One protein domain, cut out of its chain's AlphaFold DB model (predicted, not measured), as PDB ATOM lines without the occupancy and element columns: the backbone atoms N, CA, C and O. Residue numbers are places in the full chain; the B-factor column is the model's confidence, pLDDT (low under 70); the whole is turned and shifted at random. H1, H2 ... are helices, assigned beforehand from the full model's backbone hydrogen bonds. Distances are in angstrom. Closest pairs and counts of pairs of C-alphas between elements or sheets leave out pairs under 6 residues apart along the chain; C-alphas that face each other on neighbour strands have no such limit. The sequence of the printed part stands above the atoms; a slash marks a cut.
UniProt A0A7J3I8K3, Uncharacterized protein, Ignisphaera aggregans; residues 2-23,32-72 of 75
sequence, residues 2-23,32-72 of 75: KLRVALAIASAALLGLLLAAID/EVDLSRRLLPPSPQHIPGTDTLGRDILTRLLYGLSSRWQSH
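This is residues 2 to 23 and 32 to 72 of the 75 residues of an uncharacterized protein of Ignisphaera aggregans (UniProt A0A7J3I8K3). A long straight helix, H1, sticks out alone, and beyond a cut in the chain a looping stretch, residues 32 to 56, forms a small head from which a second helix, H2, runs out as an arm. The printed part has 63 residues with two named helices, H1 then H2, and no named strand; the class is all helix. The whole is extended, with a radius of gyration of the C-alphas of 17.8 A, and flat, spanning 54 by 34 by 18 A.

Look first at H1, residues 2 to 20: it belongs to residues 2 to 23, which stand free. H2, residues 57 to 70, is apart from H1, with no C-alpha of the one within 8 A of the other. Residues 61 to 72, of which 61 to 70 belong to H2, stand free too. Every O i to N i+4 pair is within hydrogen-bond range in H1, and 9 of 10 in H2.

Find C-alpha 2 at (3.018, 24.867, -44.913); from there H1 runs 26.9 A to C-alpha 20. H2 runs 20.6 A from C-alpha 57 to C-alpha 70 at (42.571, 38.428, -40.254).

The C-alphas farthest apart, of Lys 2 and Leu 35, are 54.8 A apart. Residues 24 to 31 are not printed; C-alphas 23 and 32 lie 17.6 A apart across the cut. Residues 67 to 72 have pLDDT under 70.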
ATOM      1  N   LYS A   2       3.062  23.908 -43.783       83.88
ATOM      2  CA  LYS A   2       3.018  24.867 -44.913       83.88
ATOM      3  C   LYS A   2       3.437  26.312 -44.565       83.88
ATOM      4  O   LYS A   2       4.199  26.908 -45.311       83.88
ATOM      5  N   LEU A   3       3.028  26.838 -43.403       91.00
ATOM      6  CA  LEU A   3       3.384  28.200 -42.965       91.00
ATOM      7  C   LEU A   3       4.893  28.389 -42.724       91.00
ATOM      8  O   LEU A   3       5.450  29.408 -43.106       91.00
ATOM      9  N   ARG A   4       5.573  27.398 -42.132       95.31
ATOM     10  CA  ARG A   4       7.023  27.474 -41.869       95.31
ATOM     11  C   ARG A   4       7.822  27.491 -43.173       95.31
ATOM     12  O   ARG A   4       8.788  28.232 -43.281       95.31
ATOM     13  N   VAL A   5       7.379  26.708 -44.159       95.19
ATOM     14  CA  VAL A   5       7.972  26.683 -45.504       95.19
ATOM     15  C   VAL A   5       7.735  28.012 -46.224       95.19
ATOM     16  O   VAL A   5       8.676  28.576 -46.765       95.19
ATOM     17  N   ALA A   6       6.517  28.559 -46.165       94.75
ATOM     18  CA  ALA A   6       6.213  29.863 -46.754       94.75
ATOM     19  C   ALA A   6       7.056  30.995 -46.138       94.75
ATOM     20  O   ALA A   6       7.600  31.815 -46.873       94.75
ATOM     21  N   LEU A   7       7.226  31.007 -44.810       96.75
ATOM     22  CA  LEU A   7       8.073  31.985 -44.120       96.75
ATOM     23  C   LEU A   7       9.549  31.855 -44.511       96.75
ATOM     24  O   LEU A   7      10.198  32.872 -44.727       96.75
ATOM     25  N   ALA A   8      10.067  30.629 -44.638       96.50
ATOM     26  CA  ALA A   8      11.447  30.395 -45.063       96.50
ATOM     27  C   ALA A   8      11.698  30.842 -46.514       96.50
ATOM     28  O   ALA A   8      12.740  31.416 -46.815       96.50
ATOM     29  N   ILE A   9      10.734  30.615 -47.411       97.12
ATOM     30  CA  ILE A   9      10.824  31.078 -48.802       97.12
ATOM     31  C   ILE A   9      10.763  32.608 -48.852       97.12
ATOM     32  O   ILE A   9      11.567  33.225 -49.544       97.12
ATOM     33  N   ALA A  10       9.852  33.224 -48.096       97.00
ATOM     34  CA  ALA A  10       9.720  34.676 -48.049       97.00
ATOM     35  C   ALA A  10      10.980  35.352 -47.487       97.00
ATOM     36  O   ALA A  10      11.441  36.342 -48.051       97.00
ATOM     37  N   SER A  11      11.573  34.808 -46.417       96.19
ATOM     38  CA  SER A  11      12.809  35.352 -45.849       96.19
ATOM     39  C   SER A  11      14.003  35.174 -46.788       96.19
ATOM     40  O   SER A  11      14.787  36.107 -46.945       96.19
ATOM     41  N   ALA A  12      14.124  34.024 -47.459       97.12
ATOM     42  CA  ALA A  12      15.173  33.791 -48.450       97.12
ATOM     43  C   ALA A  12      15.028  34.711 -49.673       97.12
ATOM     44  O   ALA A  12      16.019  35.271 -50.136       97.12
ATOM     45  N   ALA A  13      13.802  34.914 -50.164       96.88
ATOM     46  CA  ALA A  13      13.525  35.831 -51.266       96.88
ATOM     47  C   ALA A  13      13.845  37.284 -50.888       96.88
ATOM     48  O   ALA A  13      14.480  37.993 -51.667       96.88
ATOM     49  N   LEU A  14      13.468  37.709 -49.676       96.75
ATOM     50  CA  LEU A  14      13.809  39.034 -49.160       96.75
ATOM     51  C   LEU A  14      15.327  39.213 -49.056       96.75
ATOM     52  O   LEU A  14      15.851  40.219 -49.521       96.75
ATOM     53  N   LEU A  15      16.038  38.228 -48.500       95.75
ATOM     54  CA  LEU A  15      17.496  38.270 -48.407       95.75
ATOM     55  C   LEU A  15      18.146  38.347 -49.794       95.75
ATOM     56  O   LEU A  15      19.036  39.165 -49.999       95.75
ATOM     57  N   GLY A  16      17.675  37.551 -50.756       95.31
ATOM     58  CA  GLY A  16      18.157  37.598 -52.136       95.31
ATOM     59  C   GLY A  16      17.955  38.966 -52.790       95.31
ATOM     60  O   GLY A  16      18.858  39.467 -53.453       95.31
ATOM     61  N   LEU A  17      16.808  39.607 -52.549       93.69
ATOM     62  CA  LEU A  17      16.511  40.941 -53.071       93.69
ATOM     63  C   LEU A  17      17.385  42.024 -52.424       93.69
ATOM     64  O   LEU A  17      17.874  42.908 -53.122       93.69
ATOM     65  N   LEU A  18      17.634  41.929 -51.114       91.56
ATOM     66  CA  LEU A  18      18.555  42.826 -50.414       91.56
ATOM     67  C   LEU A  18      19.986  42.686 -50.942       91.56
ATOM     68  O   LEU A  18      20.634  43.696 -51.186       91.56
ATOM     69  N   LEU A  19      20.462  41.457 -51.162       88.44
ATOM     70  CA  LEU A  19      21.793  41.203 -51.718       88.44
ATOM     71  C   LEU A  19      21.923  41.709 -53.161       88.44
ATOM     72  O   LEU A  19      22.953  42.273 -53.510       88.44
ATOM     73  N   ALA A  20      20.881  41.552 -53.981       86.00
ATOM     74  CA  ALA A  20      20.859  42.058 -55.354       86.00
ATOM     75  C   ALA A  20      20.831  43.596 -55.435       86.00
ATOM     76  O   ALA A  20      21.247  44.160 -56.443       86.00
ATOM     77  N   ALA A  21      20.343  44.272 -54.391       81.81
ATOM     78  CA  ALA A  21      20.334  45.730 -54.295       81.81
ATOM     79  C   ALA A  21      21.675  46.322 -53.818       81.81
ATOM     80  O   ALA A  21      21.842  47.541 -53.840       81.81
ATOM     81  N   ILE A  22      22.624  45.487 -53.379       80.44
ATOM     82  CA  ILE A  22      23.972  45.941 -53.038       80.44
ATOM     83  C   ILE A  22      24.713  46.215 -54.343       80.44
ATOM     84  O   ILE A  22      24.981  45.302 -55.123       80.44
ATOM     85  N   ASP A  23      25.081  47.474 -54.562       75.06
ATOM     86  CA  ASP A  23      26.023  47.820 -55.616       75.06
ATOM     87  C   ASP A  23      27.403  47.257 -55.250       75.06
ATOM     88  O   ASP A  23      28.134  47.809 -54.428       75.06
ATOM     89  N   GLU A  32      39.354  56.618 -48.606       79.94
ATOM     90  CA  GLU A  32      39.166  57.794 -49.457       79.94
ATOM     91  C   GLU A  32      38.916  59.050 -48.622       79.94
ATOM     92  O   GLU A  32      38.024  59.115 -47.779       79.94
ATOM     93  N   VAL A  33      39.756  60.056 -48.843       84.62
ATOM     94  CA  VAL A  33      39.768  61.304 -48.084       84.62
ATOM     95  C   VAL A  33      39.046  62.380 -48.891       84.62
ATOM     96  O   VAL A  33      39.560  62.830 -49.912       84.62
ATOM     97  N   ASP A  34      37.887  62.830 -48.405       86.94
ATOM     98  CA  ASP A  34      37.107  63.918 -49.004       86.94
ATOM     99  C   ASP A  34      36.931  65.063 -48.002       86.94
ATOM    100  O   ASP A  34      36.098  65.034 -47.097       86.94
ATOM    101  N   LEU A  35      37.712  66.127 -48.180       89.62
ATOM    102  CA  LEU A  35      37.734  67.228 -47.219       89.62
ATOM    103  C   LEU A  35      36.454  68.069 -47.241       89.62
ATOM    104  O   LEU A  35      36.176  68.771 -46.269       89.62
ATOM    105  N   SER A  36      35.687  68.000 -48.333       91.06
ATOM    106  CA  SER A  36      34.413  68.711 -48.464       91.06
ATOM    107  C   SER A  36      33.329  68.121 -47.558       91.06
ATOM    108  O   SER A  36      32.378  68.809 -47.198       91.06
ATOM    109  N   ARG A  37      33.513  66.867 -47.132       88.06
ATOM    110  CA  ARG A  37      32.592  66.104 -46.284       88.06
ATOM    111  C   ARG A  37      33.123  65.914 -44.869       88.06
ATOM    112  O   ARG A  37      32.789  64.938 -44.220       88.06
ATOM    113  N   ARG A  38      33.980  66.805 -44.372       92.19
ATOM    114  CA  ARG A  38      34.522  66.715 -43.005       92.19
ATOM    115  C   ARG A  38      33.471  67.049 -41.961       92.19
ATOM    116  O   ARG A  38      32.783  68.056 -42.087       92.19
ATOM    117  N   LEU A  39      33.455  66.272 -40.876       92.12
ATOM    118  CA  LEU A  39      32.638  66.546 -39.688       92.12
ATOM    119  C   LEU A  39      31.136  66.711 -39.991       92.12
ATOM    120  O   LEU A  39      30.432  67.428 -39.281       92.12
ATOM    121  N   LEU A  40      30.641  66.045 -41.038       94.06
ATOM    122  CA  LEU A  40      29.214  65.949 -41.294       94.06
ATOM    123  C   LEU A  40      28.518  65.225 -40.131       94.06
ATOM    124  O   LEU A  40      29.035  64.212 -39.639       94.06
ATOM    125  N   PRO A  41      27.341  65.716 -39.705       93.69
ATOM    126  CA  PRO A  41      26.531  65.047 -38.701       93.69
ATOM    127  C   PRO A  41      25.938  63.729 -39.244       93.69
ATOM    128  O   PRO A  41      25.958  63.486 -40.456       93.69
ATOM    129  N   PRO A  42      25.367  62.888 -38.362       93.94
ATOM    130  CA  PRO A  42      24.580  61.716 -38.741       93.94
ATOM    131  C   PRO A  42      23.568  61.989 -39.864       93.94
ATOM    132  O   PRO A  42      22.781  62.934 -39.791       93.94
ATOM    133  N   SER A  43      23.569  61.143 -40.892       90.00
ATOM    134  CA  SER A  43      22.660  61.206 -42.043       90.00
ATOM    135  C   SER A  43      22.384  59.806 -42.612       90.00
ATOM    136  O   SER A  43      23.128  58.874 -42.315       90.00
ATOM    137  N   PRO A  44      21.347  59.610 -43.448       87.38
ATOM    138  CA  PRO A  44      21.092  58.316 -44.090       87.38
ATOM    139  C   PRO A  44      22.274  57.790 -44.918       87.38
ATOM    140  O   PRO A  44      22.441  56.583 -45.048       87.38
ATOM    141  N   GLN A  45      23.091  58.693 -45.464       85.81
ATOM    142  CA  GLN A  45      24.303  58.375 -46.215       85.81
ATOM    143  C   GLN A  45      25.504  58.108 -45.296       85.81
ATOM    144  O   GLN A  45      26.341  57.275 -45.624       85.81
ATOM    145  N   HIS A  46      25.564  58.786 -44.145       87.38
ATOM    146  CA  HIS A  46      26.613  58.649 -43.136       87.38
ATOM    147  C   HIS A  46      25.983  58.443 -41.759       87.38
ATOM    148  O   HIS A  46      25.815  59.403 -41.008       87.38
ATOM    149  N   ILE A  47      25.596  57.207 -41.423       89.75
ATOM    150  CA  ILE A  47      24.774  56.907 -40.231       89.75
ATOM    151  C   ILE A  47      25.366  57.517 -38.940       89.75
ATOM    152  O   ILE A  47      24.642  58.210 -38.231       89.75
ATOM    153  N   PRO A  48      26.661  57.329 -38.629       93.12
ATOM    154  CA  PRO A  48      27.339  58.020 -37.524       93.12
ATOM    155  C   PRO A  48      27.988  59.363 -37.907       93.12
ATOM    156  O   PRO A  48      28.621  59.990 -37.060       93.12
ATOM    157  N   GLY A  49      27.866  59.801 -39.158       92.88
ATOM    158  CA  GLY A  49      28.579  60.950 -39.707       92.88
ATOM    159  C   GLY A  49      29.986  60.608 -40.206       92.88
ATOM    160  O   GLY A  49      30.347  59.443 -40.413       92.88
ATOM    161  N   THR A  50      30.788  61.652 -40.403       94.00
ATOM    162  CA  THR A  50      32.136  61.568 -40.994       94.00
ATOM    163  C   THR A  50      33.220  62.106 -40.059       94.00
ATOM    164  O   THR A  50      32.962  63.004 -39.258       94.00
ATOM    165  N   ASP A  51      34.457  61.638 -40.208       91.88
ATOM    166  CA  ASP A  51      35.595  62.095 -39.405       91.88
ATOM    167  C   ASP A  51      36.246  63.409 -39.903       91.88
ATOM    168  O   ASP A  51      35.761  64.095 -40.807       91.88
ATOM    169  N   THR A  52      37.384  63.779 -39.303       92.69
ATOM    170  CA  THR A  52      38.173  64.976 -39.654       92.69
ATOM    171  C   THR A  52      38.809  64.926 -41.042       92.69
ATOM    172  O   THR A  52      39.276  65.951 -41.537       92.69
ATOM    173  N   LEU A  53      38.845  63.762 -41.689       90.56
ATOM    174  CA  LEU A  53      39.282  63.589 -43.073       90.56
ATOM    175  C   LEU A  53      38.093  63.390 -44.029       90.56
ATOM    176  O   LEU A  53      38.317  63.189 -45.217       90.56
ATOM    177  N   GLY A  54      36.860  63.477 -43.516       88.62
ATOM    178  CA  GLY A  54      35.622  63.303 -44.274       88.62
ATOM    179  C   GLY A  54      35.322  61.861 -44.662       88.62
ATOM    180  O   GLY A  54      34.552  61.613 -45.584       88.62
ATOM    181  N   ARG A  55      35.919  60.901 -43.950       90.25
ATOM    182  CA  ARG A  55      35.629  59.475 -44.125       90.25
ATOM    183  C   ARG A  55      34.413  59.079 -43.312       90.25
ATOM    184  O   ARG A  55      34.254  59.539 -42.180       90.25
ATOM    185  N   ASP A  56      33.627  58.154 -43.845       90.38
ATOM    186  CA  ASP A  56      32.495  57.563 -43.142       90.38
ATOM    187  C   ASP A  56      32.951  56.769 -41.901       90.38
ATOM    188  O   ASP A  56      33.782  55.856 -41.981       90.38
ATOM    189  N   ILE A  57      32.420  57.127 -40.726       90.25
ATOM    190  CA  ILE A  57      32.817  56.506 -39.454       90.25
ATOM    191  C   ILE A  57      32.350  55.042 -39.380       90.25
ATOM    192  O   ILE A  57      33.074  54.204 -38.834       90.25
ATOM    193  N   LEU A  58      31.190  54.698 -39.951       89.00
ATOM    194  CA  LEU A  58      30.661  53.331 -39.942       89.00
ATOM    195  C   LEU A  58      31.555  52.407 -40.771       89.00
ATOM    196  O   LEU A  58      31.949  51.347 -40.282       89.00
ATOM    197  N   THR A  59      31.938  52.824 -41.979       85.69
ATOM    198  CA  THR A  59      32.856  52.060 -42.837       85.69
ATOM    199  C   THR A  59      34.182  51.785 -42.122       85.69
ATOM    200  O   THR A  59      34.680  50.658 -42.157       85.69
ATOM    201  N   ARG A  60      34.737  52.771 -41.400       86.00
ATOM    202  CA  ARG A  60      35.991  52.600 -40.642       86.00
ATOM    203  C   ARG A  60      35.859  51.630 -39.470       86.00
ATOM    204  O   ARG A  60      36.789  50.863 -39.225       86.00
ATOM    205  N   LEU A  61      34.732  51.643 -38.759       86.62
ATOM    206  CA  LEU A  61      34.471  50.691 -37.676       86.62
ATOM    207  C   LEU A  61      34.343  49.264 -38.213       86.62
ATOM    208  O   LEU A  61      34.970  48.355 -37.675       86.62
ATOM    209  N   LEU A  62      33.596  49.073 -39.302       83.94
ATOM    210  CA  LEU A  62      33.430  47.763 -39.936       83.94
ATOM    211  C   LEU A  62      34.760  47.211 -40.468       83.94
ATOM    212  O   LEU A  62      35.071  46.042 -40.242       83.94
ATOM    213  N   TYR A  63      35.582  48.053 -41.098       82.12
ATOM    214  CA  TYR A  63      36.911  47.655 -41.567       82.12
ATOM    215  C   TYR A  63      37.884  47.375 -40.406       82.12
ATOM    216  O   TYR A  63      38.659  46.420 -40.434       82.12
ATOM    217  N   GLY A  64      37.821  48.164 -39.328       78.62
ATOM    218  CA  GLY A  64      38.574  47.895 -38.099       78.62
ATOM    219  C   GLY A  64      38.193  46.554 -37.457       78.62
ATOM    220  O   GLY A  64      39.063  45.814 -37.004       78.62
ATOM    221  N   LEU A  65      36.907  46.196 -37.479       80.06
ATOM    222  CA  LEU A  65      36.421  44.899 -37.002       80.06
ATOM    223  C   LEU A  65      36.856  43.743 -37.917       80.06
ATOM    224  O   LEU A  65      37.227  42.688 -37.404       80.06
ATOM    225  N   SER A  66      36.863  43.932 -39.244       70.50
ATOM    226  CA  SER A  66      37.299  42.887 -40.185       70.50
ATOM    227  C   SER A  66      38.810  42.643 -40.135       70.50
ATOM    228  O   SER A  66      39.242  41.492 -40.124       70.50
ATOM    229  N   SER A  67      39.625  43.695 -40.008       61.09
ATOM    230  CA  SER A  67      41.086  43.549 -39.910       61.09
ATOM    231  C   SER A  67      41.517  42.735 -38.681       61.09
ATOM    232  O   SER A  67      42.466  41.955 -38.761       61.09
ATOM    233  N   ARG A  68      40.770  42.816 -37.568       61.25
ATOM    234  CA  ARG A  68      40.988  41.983 -36.369       61.25
ATOM    235  C   ARG A  68      40.677  40.498 -36.592       61.25
ATOM    236  O   ARG A  68      41.226  39.646 -35.900       61.25
ATOM    237  N   TRP A  69      39.814  40.162 -37.545       55.53
ATOM    238  CA  TRP A  69      39.539  38.767 -37.896       55.53
ATOM    239  C   TRP A  69      40.714  38.127 -38.654       55.53
ATOM    240  O   TRP A  69      41.003  36.945 -38.478       55.53
ATOM    241  N   GLN A  70      41.455  38.916 -39.437       56.28
ATOM    242  CA  GLN A  70      42.571  38.428 -40.254       56.28
ATOM    243  C   GLN A  70      43.830  38.077 -39.446       56.28
ATOM    244  O   GLN A  70      44.630  37.260 -39.895       56.28
ATOM    245  N   SER A  71      43.979  38.593 -38.221       58.78
ATOM    246  CA  SER A  71      45.108  38.250 -37.343       58.78
ATOM    247  C   SER A  71      45.053  36.835 -36.744       58.78
ATOM    248  O   SER A  71      45.984  36.448 -36.045       58.78
ATOM    249  N   HIS A  72      43.996  36.054 -37.004       58.38
ATOM    250  CA  HIS A  72      43.840  34.684 -36.490       58.38
ATOM    251  C   HIS A  72      44.031  33.572 -37.540       58.38
ATOM    252  O   HIS A  72      43.886  32.404 -37.198       58.38
TER     253      HIS A  72